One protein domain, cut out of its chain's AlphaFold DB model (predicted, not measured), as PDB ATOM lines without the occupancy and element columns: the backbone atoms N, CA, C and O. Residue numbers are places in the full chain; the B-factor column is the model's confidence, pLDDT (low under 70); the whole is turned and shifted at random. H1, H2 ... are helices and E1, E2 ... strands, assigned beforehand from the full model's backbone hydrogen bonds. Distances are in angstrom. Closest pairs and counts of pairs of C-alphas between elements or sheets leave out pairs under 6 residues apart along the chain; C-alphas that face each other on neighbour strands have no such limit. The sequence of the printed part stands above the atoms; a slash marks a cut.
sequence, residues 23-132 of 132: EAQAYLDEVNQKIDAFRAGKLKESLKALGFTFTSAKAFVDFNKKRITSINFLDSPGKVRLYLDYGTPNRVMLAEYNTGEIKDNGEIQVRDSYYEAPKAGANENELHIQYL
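What this domain is: This is residues 23 to 132 of the 132 residues of an uncharacterized protein of Adhaeribacter rhizoryzae (UniProt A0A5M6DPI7). A long helix, H1, lies over one face of a strongly twisted sheet of five strands, and the opposite face of the sheet has no named helix over it. The shorter H2 follows H1 and leads straight into the first strand, grazing the sheet with its residues 62 to 67, while the long loop of residues 99 to 112 runs beyond the sheet toward the end where H1 begins. The 110 residues printed hold two named helices and five named strands, in the order H1, H2, E1, E2, E3, E4, E5; the sheet has the order E1, E2, E3, E4, E5 and is antiparallel throughout. The class is mixed, helices and strands. The whole is compact, with a radius of gyration of the C-alphas of 15.1 A and spans of 44 by 33 by 25 A.

How they stand to each other: H1, residues 23 to 49, is on the sheet made of E1, residues 68 to 72, E2, residues 79 to 85, E3, residues 91 to 98, E4, residues 113 to 116, and E5, residues 128 to 131. Its height over the sheet is 8.8 A. It lies over E3 and runs along the strands, but only just, at 29.8 degrees to E3 on the local plane. The closest C-alphas of H1 and E3 are those of Ser 46 and Leu 94, 7.2 A apart; those of H1 and E4 are Ser 46 and Glu 116, 7.3 A apart. H2, residues 57 to 67, is near H1, with 5 pairs of C-alphas within 10 A. H2 only grazes the sheet; its closest C-alphas to E2 are those of Arg 67 and Asp 85, 4.9 A apart. In both helices every O i to N i+4 pair is within hydrogen-bond range. The strands form a meander, each the antiparallel neighbour of the one before, and each such pair is a hairpin. E1 and E2 stand at 154 degrees, with N 69 and O 83 within hydrogen-bond range at 2.9 A. E2 and E3 stand at 157 degrees, with N 82 and O 95 at 2.8 A and N 92 and O 84 at 2.9 A. E3 bends by 54 degrees at residue 94. E3 and E4 stand at 165 degrees, with N 115 and O 96 at 2.8 A. E4 and E5 stand at 151 degrees, with N 114 and O 130 at 3.0 A. E1 and E5 are the edge strands, and they are apart.

Where its parts are: H1 begins at C-alpha 23, (210.141, 240.078, 326.995), and runs 39.0 A to C-alpha 49, (227.086, 270.578, 344.419). H2, residues 57 to 67, is 15.2 A long. E1, residues 68 to 72, is 13.3 A long, E2, residues 79 to 85, 19.6 A, and E3, residues 91 to 98, 20.1 A. E4, residues 113 to 116, and E5, residues 128 to 131, have four residues each. E5 ends at C-alpha 131, (228.496, 256.075, 331.026).

The domain as a whole: The two C-alphas farthest apart are those of Thr 55 and Asn 105, at 47.1 A. The printed part has no cut, and it ends at residue 132, the chain's last residue. The links from E3 to E4, with 14 residues, and from E4 to E5, with 11, are long; within the first, residues 101 to 102 make a short antiparallel pairing with residues 108 to 109. The links from H2 to E1 and from E2 to E3 are tight. The mean pLDDT of the printed part is 70.7, and 40 residues are under 70, among them residues 104 to 132; the mean is 56 in E4 and 48 in E5.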
ATOM      1  N   GLU A  23     208.736 240.108 326.579       72.31
ATOM      2  CA  GLU A  23     210.141 240.078 326.995       72.31
ATOM      3  C   GLU A  23     210.861 241.388 326.655       72.31
ATOM      4  O   GLU A  23     211.543 241.946 327.509       72.31
ATOM      5  N   ALA A  24     210.650 241.930 325.451       68.81
ATOM      6  CA  ALA A  24     211.205 243.218 325.041       68.81
ATOM      7  C   ALA A  24     210.670 244.372 325.902       68.81
ATOM      8  O   ALA A  24     211.429 245.254 326.302       68.81
ATOM      9  N   GLN A  25     209.376 244.345 326.239       71.44
ATOM     10  CA  GLN A  25     208.792 245.339 327.138       71.44
ATOM     11  C   GLN A  25     209.361 245.225 328.558       71.44
ATOM     12  O   GLN A  25     209.746 246.236 329.133       71.44
ATOM     13  N   ALA A  26     209.468 244.009 329.103       75.56
ATOM     14  CA  ALA A  26     210.026 243.792 330.436       75.56
ATOM     15  C   ALA A  26     211.493 244.241 330.529       75.56
ATOM     16  O   ALA A  26     211.884 244.869 331.511       75.56
ATOM     17  N   TYR A  27     212.289 243.977 329.490       74.50
ATOM     18  CA  TYR A  27     213.665 244.457 329.407       74.50
ATOM     19  C   TYR A  27     213.736 245.988 329.348       74.50
ATOM     20  O   TYR A  27     214.520 246.595 330.074       74.50
ATOM     21  N   LEU A  28     212.890 246.630 328.533       73.31
ATOM     22  CA  LEU A  28     212.812 248.091 328.484       73.31
ATOM     23  C   LEU A  28     212.438 248.680 329.856       73.31
ATOM     24  O   LEU A  28     213.022 249.679 330.273       73.31
ATOM     25  N   ASP A  29     211.483 248.069 330.555       79.25
ATOM     26  CA  ASP A  29     211.057 248.515 331.883       79.25
ATOM     27  C   ASP A  29     212.205 248.399 332.901       79.25
ATOM     28  O   ASP A  29     212.435 249.331 333.673       79.25
ATOM     29  N   GLU A  30     212.972 247.304 332.872       77.81
ATOM     30  CA  GLU A  30     214.153 247.115 333.727       77.81
ATOM     31  C   GLU A  30     215.238 248.167 333.446       77.81
ATOM     32  O   GLU A  30     215.792 248.773 334.367       77.81
ATOM     33  N   VAL A  31     215.522 248.420 332.167       74.31
ATOM     34  CA  VAL A  31     216.476 249.451 331.742       74.31
ATOM     35  C   VAL A  31     216.025 250.830 332.222       74.31
ATOM     36  O   VAL A  31     216.806 251.559 332.834       74.31
ATOM     37  N   ASN A  32     214.755 251.180 332.024       74.38
ATOM     38  CA  ASN A  32     214.221 252.467 332.460       74.38
ATOM     39  C   ASN A  32     214.251 252.619 333.988       74.38
ATOM     40  O   ASN A  32     214.548 253.708 334.476       74.38
ATOM     41  N   GLN A  33     214.038 251.544 334.754       79.31
ATOM     42  CA  GLN A  33     214.205 251.567 336.212       79.31
ATOM     43  C   GLN A  33     215.653 251.853 336.630       79.31
ATOM     44  O   GLN A  33     215.879 252.644 337.548       79.31
ATOM     45  N   LYS A  34     216.640 251.249 335.956       76.88
ATOM     46  CA  LYS A  34     218.067 251.521 336.205       76.88
ATOM     47  C   LYS A  34     218.420 252.976 335.893       76.88
ATOM     48  O   LYS A  34     219.053 253.638 336.717       76.88
ATOM     49  N   ILE A  35     217.937 253.493 334.764       74.31
ATOM     50  CA  ILE A  35     218.108 254.898 334.365       74.31
ATOM     51  C   ILE A  35     217.466 255.833 335.401       74.31
ATOM     52  O   ILE A  35     218.092 256.800 335.835       74.31
ATOM     53  N   ASP A  36     216.248 255.535 335.859       77.00
ATOM     54  CA  ASP A  36     215.538 256.335 336.860       77.00
ATOM     55  C   ASP A  36     216.250 256.348 338.223       77.00
ATOM     56  O   ASP A  36     216.344 257.405 338.861       77.00
ATOM     57  N   ALA A  37     216.769 255.200 338.668       77.25
ATOM     58  CA  ALA A  37     217.513 255.081 339.920       77.25
ATOM     59  C   ALA A  37     218.828 255.869 339.866       77.25
ATOM     60  O   ALA A  37     219.124 256.651 340.776       77.25
ATOM     61  N   PHE A  38     219.581 255.730 338.774       75.25
ATOM     62  CA  PHE A  38     220.795 256.508 338.568       75.25
ATOM     63  C   PHE A  38     220.502 258.011 338.491       75.25
ATOM     64  O   PHE A  38     221.170 258.802 339.160       75.25
ATOM     65  N   ARG A  39     219.447 258.411 337.766       75.94
ATOM     66  CA  ARG A  39     218.994 259.808 337.688       75.94
ATOM     67  C   ARG A  39     218.717 260.383 339.069       75.94
ATOM     68  O   ARG A  39     219.120 261.508 339.353       75.94
ATOM     69  N   ALA A  40     218.019 259.640 339.925       77.62
ATOM     70  CA  ALA A  40     217.714 260.089 341.279       77.62
ATOM     71  C   ALA A  40     218.989 260.294 342.115       77.62
ATOM     72  O   ALA A  40     219.083 261.281 342.850       77.62
ATOM     73  N   GLY A  41     219.975 259.402 341.970       77.00
ATOM     74  CA  GLY A  41     221.293 259.538 342.594       77.00
ATOM     75  C   GLY A  41     222.028 260.791 342.120       77.00
ATOM     76  O   GLY A  41     222.416 261.625 342.937       77.00
ATOM     77  N   LYS A  42     222.133 260.976 340.802       75.69
ATOM     78  CA  LYS A  42     222.847 262.111 340.216       75.69
ATOM     79  C   LYS A  42     222.195 263.452 340.465       75.69
ATOM     80  O   LYS A  42     222.871 264.374 340.896       75.69
ATOM     81  N   LEU A  43     220.874 263.544 340.345       79.31
ATOM     82  CA  LEU A  43     220.144 264.757 340.704       79.31
ATOM     83  C   LEU A  43     220.460 265.199 342.140       79.31
ATOM     84  O   LEU A  43     220.620 266.387 342.412       79.31
ATOM     85  N   LYS A  44     220.571 264.245 343.070       79.88
ATOM     86  CA  LYS A  44     220.936 264.537 344.455       79.88
ATOM     87  C   LYS A  44     222.381 265.041 344.576       79.88
ATOM     88  O   LYS A  44     222.618 265.961 345.357       79.88
ATOM     89  N   GLU A  45     223.319 264.471 343.820       77.81
ATOM     90  CA  GLU A  45     224.715 264.932 343.744       77.81
ATOM     91  C   GLU A  45     224.811 266.352 343.168       77.81
ATOM     92  O   GLU A  45     225.393 267.222 343.819       77.81
ATOM     93  N   SER A  46     224.160 266.620 342.033       77.12
ATOM     94  CA  SER A  46     224.158 267.930 341.371       77.12
ATOM     95  C   SER A  46     223.549 269.008 342.260       77.12
ATOM     96  O   SER A  46     224.133 270.073 342.449       77.12
ATOM     97  N   LEU A  47     222.398 268.734 342.885       80.31
ATOM     98  CA  LEU A  47     221.762 269.685 343.799       80.31
ATOM     99  C   LEU A  47     222.650 269.975 345.015       80.31
ATOM    100  O   LEU A  47     222.773 271.131 345.415       80.31
ATOM    101  N   LYS A  48     223.323 268.959 345.568       82.62
ATOM    102  CA  LYS A  48     224.291 269.156 346.654       82.62
ATOM    103  C   LYS A  48     225.479 270.010 346.200       82.62
ATOM    104  O   LYS A  48     225.906 270.884 346.948       82.62
ATOM    105  N   ALA A  49     225.995 269.787 344.990       76.38
ATOM    106  CA  ALA A  49     227.086 270.578 344.419       76.38
ATOM    107  C   ALA A  49     226.686 272.044 344.166       76.38
ATOM    108  O   ALA A  49     227.517 272.937 344.303       76.38
ATOM    109  N   LEU A  50     225.410 272.296 343.870       77.06
ATOM    110  CA  LEU A  50     224.817 273.634 343.758       77.06
ATOM    111  C   LEU A  50     224.472 274.271 345.120       77.06
ATOM    112  O   LEU A  50     223.904 275.360 345.159       77.06
ATOM    113  N   GLY A  51     224.794 273.608 346.235       80.12
ATOM    114  CA  GLY A  51     224.595 274.128 347.590       80.12
ATOM    115  C   GLY A  51     223.216 273.857 348.196       80.12
ATOM    116  O   GLY A  51     222.925 274.352 349.284       80.12
ATOM    117  N   PHE A  52     222.359 273.059 347.551       83.81
ATOM    118  CA  PHE A  52     221.082 272.674 348.146       83.81
ATOM    119  C   PHE A  52     221.275 271.629 349.245       83.81
ATOM    120  O   PHE A  52     221.887 270.577 349.052       83.81
ATOM    121  N   THR A  53     220.653 271.883 350.392       86.12
ATOM    122  CA  THR A  53     220.567 270.941 351.508       86.12
ATOM    123  C   THR A  53     219.108 270.674 351.850       86.12
ATOM    124  O   THR A  53     218.323 271.610 351.997       86.12
ATOM    125  N   PHE A  54     218.742 269.403 352.014       87.44
ATOM    126  CA  PHE A  54     217.374 268.993 352.333       87.44
ATOM    127  C   PHE A  54     217.313 268.407 353.740       87.44
ATOM    128  O   PHE A  54     218.089 267.519 354.081       87.44
ATOM    129  N   THR A  55     216.358 268.872 354.543       86.94
ATOM    130  CA  THR A  55     216.173 268.435 355.937       86.94
ATOM    131  C   THR A  55     215.528 267.054 356.061       86.94
ATOM    132  O   THR A  55     215.567 266.444 357.123       86.94
ATOM    133  N   SER A  56     214.914 266.544 354.988       91.81
ATOM    134  CA  SER A  56     214.292 265.219 354.944       91.81
ATOM    135  C   SER A  56     214.126 264.712 353.508       91.81
ATOM    136  O   SER A  56     214.166 265.486 352.548       91.81
ATOM    137  N   ALA A  57     213.859 263.410 353.356       87.19
ATOM    138  CA  ALA A  57     213.496 262.818 352.066       87.19
ATOM    139  C   ALA A  57     212.214 263.442 351.484       87.19
ATOM    140  O   ALA A  57     212.129 263.679 350.281       87.19
ATOM    141  N   LYS A  58     211.242 263.784 352.340       91.00
ATOM    142  CA  LYS A  58     210.017 264.470 351.915       91.00
ATOM    143  C   LYS A  58     210.311 265.858 351.343       91.00
ATOM    144  O   LYS A  58     209.777 266.192 350.290       91.00
ATOM    145  N   ALA A  59     211.184 266.634 351.989       87.94
ATOM    146  CA  ALA A  59     211.585 267.950 351.491       87.94
ATOM    147  C   ALA A  59     212.253 267.859 350.108       87.94
ATOM    148  O   ALA A  59     211.958 268.668 349.232       87.94
ATOM    149  N   PHE A  60     213.092 266.841 349.890       88.88
ATOM    150  CA  PHE A  60     213.676 266.565 348.577       88.88
ATOM    151  C   PHE A  60     212.611 266.229 347.523       88.88
ATOM    152  O   PHE A  60     212.621 266.807 346.440       88.88
ATOM    153  N   VAL A  61     211.662 265.339 347.834       88.38
ATOM    154  CA  VAL A  61     210.582 264.968 346.900       88.38
ATOM    155  C   VAL A  61     209.710 266.174 346.548       88.38
ATOM    156  O   VAL A  61     209.396 266.384 345.375       88.38
ATOM    157  N   ASP A  62     209.334 266.980 347.542       89.31
ATOM    158  CA  ASP A  62     208.512 268.173 347.332       89.31
ATOM    159  C   ASP A  62     209.262 269.236 346.514       89.31
ATOM    160  O   ASP A  62     208.663 269.883 345.653       89.31
ATOM    161  N   PHE A  63     210.570 269.396 346.737       89.38
ATOM    162  CA  PHE A  63     211.419 270.262 345.919       89.38
ATOM    163  C   PHE A  63     211.497 269.765 344.476       89.38
ATOM    164  O   PHE A  63     211.238 270.538 343.557       89.38
ATOM    165  N   ASN A  64     211.784 268.475 344.283       86.25
ATOM    166  CA  ASN A  64     211.896 267.856 342.966       86.25
ATOM    167  C   ASN A  64     210.617 268.086 342.142       86.25
ATOM    168  O   ASN A  64     210.678 268.597 341.032       86.25
ATOM    169  N   LYS A  65     209.442 267.840 342.739       87.25
ATOM    170  CA  LYS A  65     208.139 268.073 342.091       87.25
ATOM    171  C   LYS A  65     207.879 269.530 341.706       87.25
ATOM    172  O   LYS A  65     207.138 269.777 340.763       87.25
ATOM    173  N   LYS A  66     208.414 270.490 342.465       88.06
ATOM    174  CA  LYS A  66     208.153 271.924 342.261       88.06
ATOM    175  C   LYS A  66     209.157 272.596 341.336       88.06
ATOM    176  O   LYS A  66     208.797 273.558 340.669       88.06
ATOM    177  N   ARG A  67     210.419 272.171 341.382       86.62
ATOM    178  CA  ARG A  67     211.548 272.914 340.809       86.62
ATOM    179  C   ARG A  67     212.273 272.166 339.703       86.62
ATOM    180  O   ARG A  67     213.037 272.795 338.983       86.62
ATOM    181  N   ILE A  68     212.052 270.863 339.548       86.62
ATOM    182  CA  ILE A  68     212.700 270.075 338.500       86.62
ATOM    183  C   ILE A  68     211.697 269.778 337.395       86.62
ATOM    184  O   ILE A  68     210.635 269.208 337.629       86.62
ATOM    185  N   THR A  69     212.048 270.162 336.171       84.38
ATOM    186  CA  THR A  69     211.263 269.867 334.970       84.38
ATOM    187  C   THR A  69     212.036 268.899 334.087       84.38
ATOM    188  O   THR A  69     213.205 269.134 333.792       84.38
ATOM    189  N   SER A  70     211.376 267.829 333.647       82.00
ATOM    190  CA  SER A  70     211.902 266.917 332.625       82.00
ATOM    191  C   SER A  70     211.277 267.263 331.277       82.00
ATOM    192  O   SER A  70     210.054 267.356 331.182       82.00
ATOM    193  N   ILE A  71     212.098 267.467 330.247       78.69
ATOM    194  CA  ILE A  71     211.641 267.781 328.888       78.69
ATOM    195  C   ILE A  71     212.094 266.670 327.945       78.69
ATOM    196  O   ILE A  71     213.294 266.432 327.805       78.69
ATOM    197  N   ASN A  72     211.120 266.032 327.294       75.75
ATOM    198  CA  ASN A  72     211.337 265.089 326.200       75.75
ATOM    199  C   ASN A  72     211.290 265.859 324.876       75.75
ATOM    200  O   ASN A  72     210.348 266.618 324.639       75.75
ATOM    201  N   PHE A  73     212.285 265.658 324.020       68.88
ATOM    202  CA  PHE A  73     212.386 266.345 322.733       68.88
ATOM    203  C   PHE A  73     211.768 265.491 321.624       68.88
ATOM    204  O   PHE A  73     212.117 264.324 321.467       68.88
ATOM    205  N   LEU A  74     210.839 266.062 320.850       68.50
ATOM    206  CA  LEU A  74     210.177 265.355 319.740       68.50
ATOM    207  C   LEU A  74     211.126 265.119 318.557       68.50
ATOM    208  O   LEU A  74     211.006 264.125 317.849       68.50
ATOM    209  N   ASP A  75     212.073 266.031 318.359       70.56
ATOM    210  CA  ASP A  75     213.136 265.997 317.353       70.56
ATOM    211  C   ASP A  75     214.326 265.115 317.766       70.56
ATOM    212  O   ASP A  75     215.143 264.733 316.932       70.56
ATOM    213  N   SER A  76     214.407 264.758 319.049       65.81
ATOM    214  CA  SER A  76     215.406 263.844 319.606       65.81
ATOM    215  C   SER A  76     214.733 262.792 320.496       65.81
ATOM    216  O   SER A  76     214.892 262.828 321.721       65.81
ATOM    217  N   PRO A  77     213.969 261.855 319.903       67.75
ATOM    218  CA  PRO A  77     213.345 260.777 320.656       67.75
ATOM    219  C   PRO A  77     214.415 259.968 321.398       67.75
ATOM    220  O   PRO A  77     215.538 259.795 320.920       67.75
ATOM    221  N   GLY A  78     214.080 259.557 322.619       70.25
ATOM    222  CA  GLY A  78     215.024 258.898 323.512       70.25
ATOM    223  C   GLY A  78     215.985 259.846 324.234       70.25
ATOM    224  O   GLY A  78     216.857 259.348 324.929       70.25
ATOM    225  N   LYS A  79     215.854 261.178 324.116       75.38
ATOM    226  CA  LYS A  79     216.602 262.154 324.926       75.38
ATOM    227  C   LYS A  79     215.700 262.938 325.865       75.38
ATOM    228  O   LYS A  79     214.663 263.471 325.465       75.38
ATOM    229  N   VAL A  80     216.164 263.085 327.099       77.69
ATOM    230  CA  VAL A  80     215.491 263.844 328.149       77.69
ATOM    231  C   VAL A  80     216.466 264.832 328.758       77.69
ATOM    232  O   VAL A  80     217.576 264.470 329.139       77.69
ATOM    233  N   ARG A  81     216.042 266.090 328.893       80.12
ATOM    234  CA  ARG A  81     216.789 267.090 329.666       80.12
ATOM    235  C   ARG A  81     216.083 267.406 330.968       80.12
ATOM    236  O   ARG A  81     214.869 267.611 330.991       80.12
ATOM    237  N   LEU A  82     216.863 267.487 332.037       79.88
ATOM    238  CA  LEU A  82     216.433 267.974 333.338       79.88
ATOM    239  C   LEU A  82     216.801 269.439 333.470       79.88
ATOM    240  O   LEU A  82     217.942 269.821 333.221       79.88
ATOM    241  N   TYR A  83     215.847 270.232 333.930       80.31
ATOM    242  CA  TYR A  83     216.042 271.638 334.237       80.31
ATOM    243  C   TYR A  83     215.674 271.915 335.686       80.31
ATOM    244  O   TYR A  83     214.644 271.443 336.167       80.31
ATOM    245  N   LEU A  84     216.500 272.719 336.346       81.50
ATOM    246  CA  LEU A  84     216.235 273.333 337.632       81.50
ATOM    247  C   LEU A  84     215.671 274.738 337.437       81.50
ATOM    248  O   LEU A  84     216.260 275.584 336.763       81.50
ATOM    249  N   ASP A  85     214.542 274.986 338.083       83.81
ATOM    250  CA  ASP A  85     213.919 276.290 338.219       83.81
ATOM    251  C   ASP A  85     214.242 276.881 339.602       83.81
ATOM    252  O   ASP A  85     213.763 276.401 340.631       83.81
ATOM    253  N   TYR A  86     215.037 277.952 339.632       73.00
ATOM    254  CA  TYR A  86     215.342 278.701 340.858       73.00
ATOM    255  C   TYR A  86     214.198 279.631 341.313       73.00
ATOM    256  O   TYR A  86     214.313 280.304 342.334       73.00
ATOM    257  N   GLY A  87     213.077 279.679 340.588       68.38
ATOM    258  CA  GLY A  87     212.032 280.695 340.732       68.38
ATOM    259  C   GLY A  87     212.354 281.979 339.974       68.38
ATOM    260  O   GLY A  87     211.849 283.038 340.334       68.38
ATOM    261  N   THR A  88     213.206 281.884 338.954       71.62
ATOM    262  CA  THR A  88     213.591 283.001 338.083       71.62
ATOM    263  C   THR A  88     213.213 282.667 336.638       71.62
ATOM    264  O   THR A  88     212.999 281.495 336.328       71.62
ATOM    265  N   PRO A  89     213.164 283.651 335.721       67.25
ATOM    266  CA  PRO A  89     212.945 283.377 334.299       67.25
ATOM    267  C   PRO A  89     214.011 282.451 333.692       67.25
ATOM    268  O   PRO A  89     213.754 281.782 332.691       67.25
ATOM    269  N   ASN A  90     215.193 282.389 334.311       64.81
ATOM    270  CA  ASN A  90     216.301 281.569 333.860       64.81
ATOM    271  C   ASN A  90     216.218 280.184 334.507       64.81
ATOM    272  O   ASN A  90     216.289 280.032 335.730       64.81
ATOM    273  N   ARG A  91     216.084 279.165 333.661       71.19
ATOM    274  CA  ARG A  91     216.209 277.761 334.052       71.19
ATOM    275  C   ARG A  91     217.637 277.308 333.810       71.19
ATOM    276  O   ARG A  91     218.226 277.647 332.788       71.19
ATOM    277  N   VAL A  92     218.163 276.502 334.721       76.38
ATOM    278  CA  VAL A  92     219.483 275.888 334.572       76.38
ATOM    279  C   VAL A  92     219.273 274.451 334.130       76.38
ATOM    280  O   VAL A  92     218.576 273.696 334.804       76.38
ATOM    281  N   MET A  93     219.830 274.061 332.985       76.69
ATOM    282  CA  MET A  93     219.898 272.642 332.635       76.69
ATOM    283  C   MET A  93     220.757 271.956 333.696       76.69
ATOM    284  O   MET A  93     221.830 272.454 333.993       76.69
ATOM    285  N   LEU A  94     220.277 270.865 334.286       74.75
ATOM    286  CA  LEU A  94     221.031 270.038 335.229       74.75
ATOM    287  C   LEU A  94     221.639 268.824 334.548       74.75
ATOM    288  O   LEU A  94     222.717 268.391 334.931       74.75
ATOM    289  N   ALA A  95     220.910 268.244 333.595       71.25
ATOM    290  CA  ALA A  95     221.352 267.036 332.933       71.25
ATOM    291  C   ALA A  95     220.698 266.825 331.570       71.25
ATOM    292  O   ALA A  95     219.563 267.245 331.356       71.25
ATOM    293  N   GLU A  96     221.381 266.101 330.690       76.69
ATOM    294  CA  GLU A  96     220.804 265.432 329.520       76.69
ATOM    295  C   GLU A  96     221.064 263.940 329.695       76.69
ATOM    296  O   GLU A  96     222.189 263.522 329.954       76.69
ATOM    297  N   TYR A  97     220.034 263.119 329.581       72.69
ATOM    298  CA  TYR A  97     220.202 261.677 329.587       72.69
ATOM    299  C   TYR A  97     219.382 261.065 328.474       72.69
ATOM    300  O   TYR A  97     218.388 261.644 328.031       72.69
ATOM    301  N   ASN A  98     219.807 259.898 328.007       73.25
ATOM    302  CA  ASN A  98     218.971 259.154 327.089       73.25
ATOM    303  C   ASN A  98     218.124 258.124 327.844       73.25
ATOM    304  O   ASN A  98     218.492 257.651 328.918       73.25
ATOM    305  N   THR A  99     216.971 257.800 327.281       69.06
ATOM    306  CA  THR A  99     216.068 256.754 327.764       69.06
ATOM    307  C   THR A  99     216.097 255.572 326.814       69.06
ATOM    308  O   THR A  99     216.476 255.711 325.648       69.06
ATOM    309  N   GLY A 100     215.639 254.413 327.285       68.94
ATOM    310  CA  GLY A 100     215.302 253.331 326.374       68.94
ATOM    311  C   GLY A 100     214.098 253.720 325.514       68.94
ATOM    312  O   GLY A 100     213.122 254.285 326.014       68.94
ATOM    313  N   GLU A 101     214.143 253.407 324.225       70.38
ATOM    314  CA  GLU A 101     212.984 253.487 323.338       70.38
ATOM    315  C   GLU A 101     212.846 252.207 322.514       70.38
ATOM    316  O   GLU A 101     213.838 251.570 322.155       70.38
ATOM    317  N   ILE A 102     211.604 251.843 322.194       65.00
ATOM    318  CA  ILE A 102     211.322 250.793 321.218       65.00
ATOM    319  C   ILE A 102     211.036 251.469 319.887       65.00
ATOM    320  O   ILE A 102     210.091 252.250 319.762       65.00
ATOM    321  N   LYS A 103     211.873 251.172 318.899       70.62
ATOM    322  CA  LYS A 103     211.727 251.652 317.529       70.62
ATOM    323  C   LYS A 103     210.582 250.927 316.821       70.62
ATOM    324  O   LYS A 103     210.183 249.827 317.202       70.62
ATOM    325  N   ASP A 104     210.086 251.515 315.733       60.81
ATOM    326  CA  ASP A 104     208.998 250.936 314.928       60.81
ATOM    327  C   ASP A 104     209.339 249.548 314.345       60.81
ATOM    328  O   ASP A 104     208.443 248.756 314.048       60.81
ATOM    329  N   ASN A 105     210.634 249.234 314.209       63.53
ATOM    330  CA  ASN A 105     211.148 247.927 313.792       63.53
ATOM    331  C   ASN A 105     211.220 246.893 314.940       63.53
ATOM    332  O   ASN A 105     211.599 245.750 314.697       63.53
ATOM    333  N   GLY A 106     210.846 247.268 316.167       56.44
ATOM    334  CA  GLY A 106     210.911 246.422 317.358       56.44
ATOM    335  C   GLY A 106     212.282 246.377 318.039       56.44
ATOM    336  O   GLY A 106     212.419 245.679 319.042       56.44
ATOM    337  N   GLU A 107     213.284 247.106 317.536       61.91
ATOM    338  CA  GLU A 107     214.586 247.222 318.196       61.91
ATOM    339  C   GLU A 107     214.485 248.107 319.438       61.91
ATOM    340  O   GLU A 107     213.864 249.174 319.422       61.91
ATOM    341  N   ILE A 108     215.132 247.667 320.517       61.59
ATOM    342  CA  ILE A 108     215.283 248.461 321.732       61.59
ATOM    343  C   ILE A 108     216.571 249.254 321.588       61.59
ATOM    344  O   ILE A 108     217.664 248.688 321.597       61.59
ATOM    345  N   GLN A 109     216.444 250.569 321.459       63.59
ATOM    346  CA  GLN A 109     217.586 251.458 321.535       63.59
ATOM    347  C   GLN A 109     217.710 251.948 322.972       63.59
ATOM    348  O   GLN A 109     216.917 252.765 323.433       63.59
ATOM    349  N   VAL A 110     218.720 251.440 323.671       57.94
ATOM    350  CA  VAL A 110     219.174 251.985 324.949       57.94
ATOM    351  C   VAL A 110     220.377 252.866 324.658       57.94
ATOM    352  O   VAL A 110     221.288 252.474 323.929       57.94
ATOM    353  N   ARG A 111     220.359 254.094 325.164       59.69
ATOM    354  CA  ARG A 111     221.511 254.987 325.106       59.69
ATOM    355  C   ARG A 111     221.889 255.315 326.549       59.69
ATOM    356  O   ARG A 111     221.085 255.830 327.313       59.69
ATOM    357  N   ASP A 112     223.123 255.008 326.908       54.94
ATOM    358  CA  ASP A 112     223.581 254.978 328.298       54.94
ATOM    359  C   ASP A 112     224.534 256.136 328.578       54.94
ATOM    360  O   ASP A 112     225.720 255.951 328.841       54.94
ATOM    361  N   SER A 113     224.037 257.369 328.464       54.31
ATOM    362  CA  SER A 113     224.851 258.543 328.790       54.31
ATOM    363  C   SER A 113     224.081 259.532 329.639       54.31
ATOM    364  O   SER A 113     222.966 259.916 329.282       54.31
ATOM    365  N   TYR A 114     224.716 259.970 330.721       56.41
ATOM    366  CA  TYR A 114     224.269 261.059 331.572       56.41
ATOM    367  C   TYR A 114     225.250 262.218 331.459       56.41
ATOM    368  O   TYR A 114     226.455 262.070 331.670       56.41
ATOM    369  N   TYR A 115     224.712 263.368 331.106       57.25
ATOM    370  CA  TYR A 115     225.386 264.650 331.107       57.25
ATOM    371  C   TYR A 115     225.023 265.353 332.410       57.25
ATOM    372  O   TYR A 115     223.839 265.456 332.709       57.25
ATOM    373  N   GLU A 116     226.004 265.837 333.168       56.16
ATOM    374  CA  GLU A 116     225.779 266.722 334.314       56.16
ATOM    375  C   GLU A 116     226.158 268.151 333.920       56.16
ATOM    376  O   GLU A 116     227.196 268.374 333.294       56.16
ATOM    377  N   ALA A 117     225.321 269.120 334.270       51.59
ATOM    378  CA  ALA A 117     225.645 270.517 334.062       51.59
ATOM    379  C   ALA A 117     226.792 270.960 334.980       51.59
ATOM    380  O   ALA A 117     226.939 270.427 336.086       51.59
ATOM    381  N   PRO A 118     227.592 271.950 334.553       51.72
ATOM    382  CA  PRO A 118     228.737 272.401 335.328       51.72
ATOM    383  C   PRO A 118     228.314 272.875 336.730       51.72
ATOM    384  O   PRO A 118     227.249 273.471 336.914       51.72
ATOM    385  N   LYS A 119     229.156 272.614 337.737       53.50
ATOM    386  CA  LYS A 119     228.943 273.088 339.117       53.50
ATOM    387  C   LYS A 119     228.853 274.620 339.147       53.50
ATOM    388  O   LYS A 119     229.389 275.295 338.273       53.50
ATOM    389  N   ALA A 120     228.237 275.187 340.184       45.09
ATOM    390  CA  ALA A 120     228.257 276.636 340.386       45.09
ATOM    391  C   ALA A 120     229.717 277.145 340.419       45.09
ATOM    392  O   ALA A 120     230.489 276.738 341.285       45.09
ATOM    393  N   GLY A 121     230.084 278.003 339.459       45.38
ATOM    394  CA  GLY A 121     231.448 278.522 339.279       45.38
ATOM    395  C   GLY A 121     232.308 277.800 338.230       45.38
ATOM    396  O   GLY A 121     233.434 278.229 338.001       45.38
ATOM    397  N   ALA A 122     231.805 276.745 337.586       41.69
ATOM    398  CA  ALA A 122     232.465 276.108 336.450       41.69
ATOM    399  C   ALA A 122     232.173 276.874 335.147       41.69
ATOM    400  O   ALA A 122     231.068 277.379 334.938       41.69
ATOM    401  N   ASN A 123     233.176 276.975 334.273       39.78
ATOM    402  CA  ASN A 123     233.014 277.599 332.960       39.78
ATOM    403  C   ASN A 123     232.020 276.780 332.112       39.78
ATOM    404  O   ASN A 123     231.972 275.557 332.239       39.78
ATOM    405  N   GLU A 124     231.280 277.427 331.202       39.28
ATOM    406  CA  GLU A 124     230.241 276.796 330.352       39.28
ATOM    407  C   GLU A 124     230.713 275.545 329.574       39.28
ATOM    408  O   GLU A 124     229.892 274.748 329.126       39.28
ATOM    409  N   ASN A 125     232.029 275.334 329.452       40.25
ATOM    410  CA  ASN A 125     232.650 274.254 328.685       40.25
ATOM    411  C   ASN A 125     233.122 273.040 329.513       40.25
ATOM    412  O   ASN A 125     233.695 272.114 328.940       40.25
ATOM    413  N   GLU A 126     232.902 272.996 330.829       41.22
ATOM    414  CA  GLU A 126     233.252 271.823 331.650       41.22
ATOM    415  C   GLU A 126     232.134 270.773 331.606       41.22
ATOM    416  O   GLU A 126     231.327 270.629 332.524       41.22
ATOM    417  N   LEU A 127     232.058 270.055 330.483       42.03
ATOM    418  CA  LEU A 127     231.092 268.978 330.275       42.03
ATOM    419  C   LEU A 127     231.671 267.645 330.760       42.03
ATOM    420  O   LEU A 127     232.720 267.211 330.284       42.03
ATOM    421  N   HIS A 128     230.955 266.952 331.648       51.31
ATOM    422  CA  HIS A 128     231.301 265.594 332.070       51.31
ATOM    423  C   HIS A 128     230.230 264.603 331.604       51.31
ATOM    424  O   HIS A 128     229.071 264.680 332.014       51.31
ATOM    425  N   ILE A 129     230.630 263.664 330.742       44.59
ATOM    426  CA  ILE A 129     229.790 262.552 330.285       44.59
ATOM    427  C   ILE A 129     230.126 261.335 331.144       44.59
ATOM    428  O   ILE A 129     231.281 260.907 331.181       44.59
ATOM    429  N   GLN A 130     229.129 260.779 331.827       50.22
ATOM    430  CA  GLN A 130     229.255 259.494 332.512       50.22
ATOM    431  C   GLN A 130     228.455 258.427 331.772       50.22
ATOM    432  O   GLN A 130     227.295 258.643 331.407       50.22
ATOM    433  N   TYR A 131     229.108 257.286 331.555       45.53
ATOM    434  CA  TYR A 131     228.496 256.075 331.026       45.53
ATOM    435  C   TYR A 131     227.897 255.273 332.183       45.53
ATOM    436  O   TYR A 131     228.498 255.209 333.260       45.53
ATOM    437  N   LEU A 132     226.697 254.745 331.954       48.28
ATOM    438  CA  LEU A 132     225.918 253.947 332.903       48.28
ATOM    439  C   LEU A 132     226.357 252.482 332.937       48.28
ATOM    440  O   LEU A 132     226.697 251.953 331.856       48.28
TER     441      LEU A 132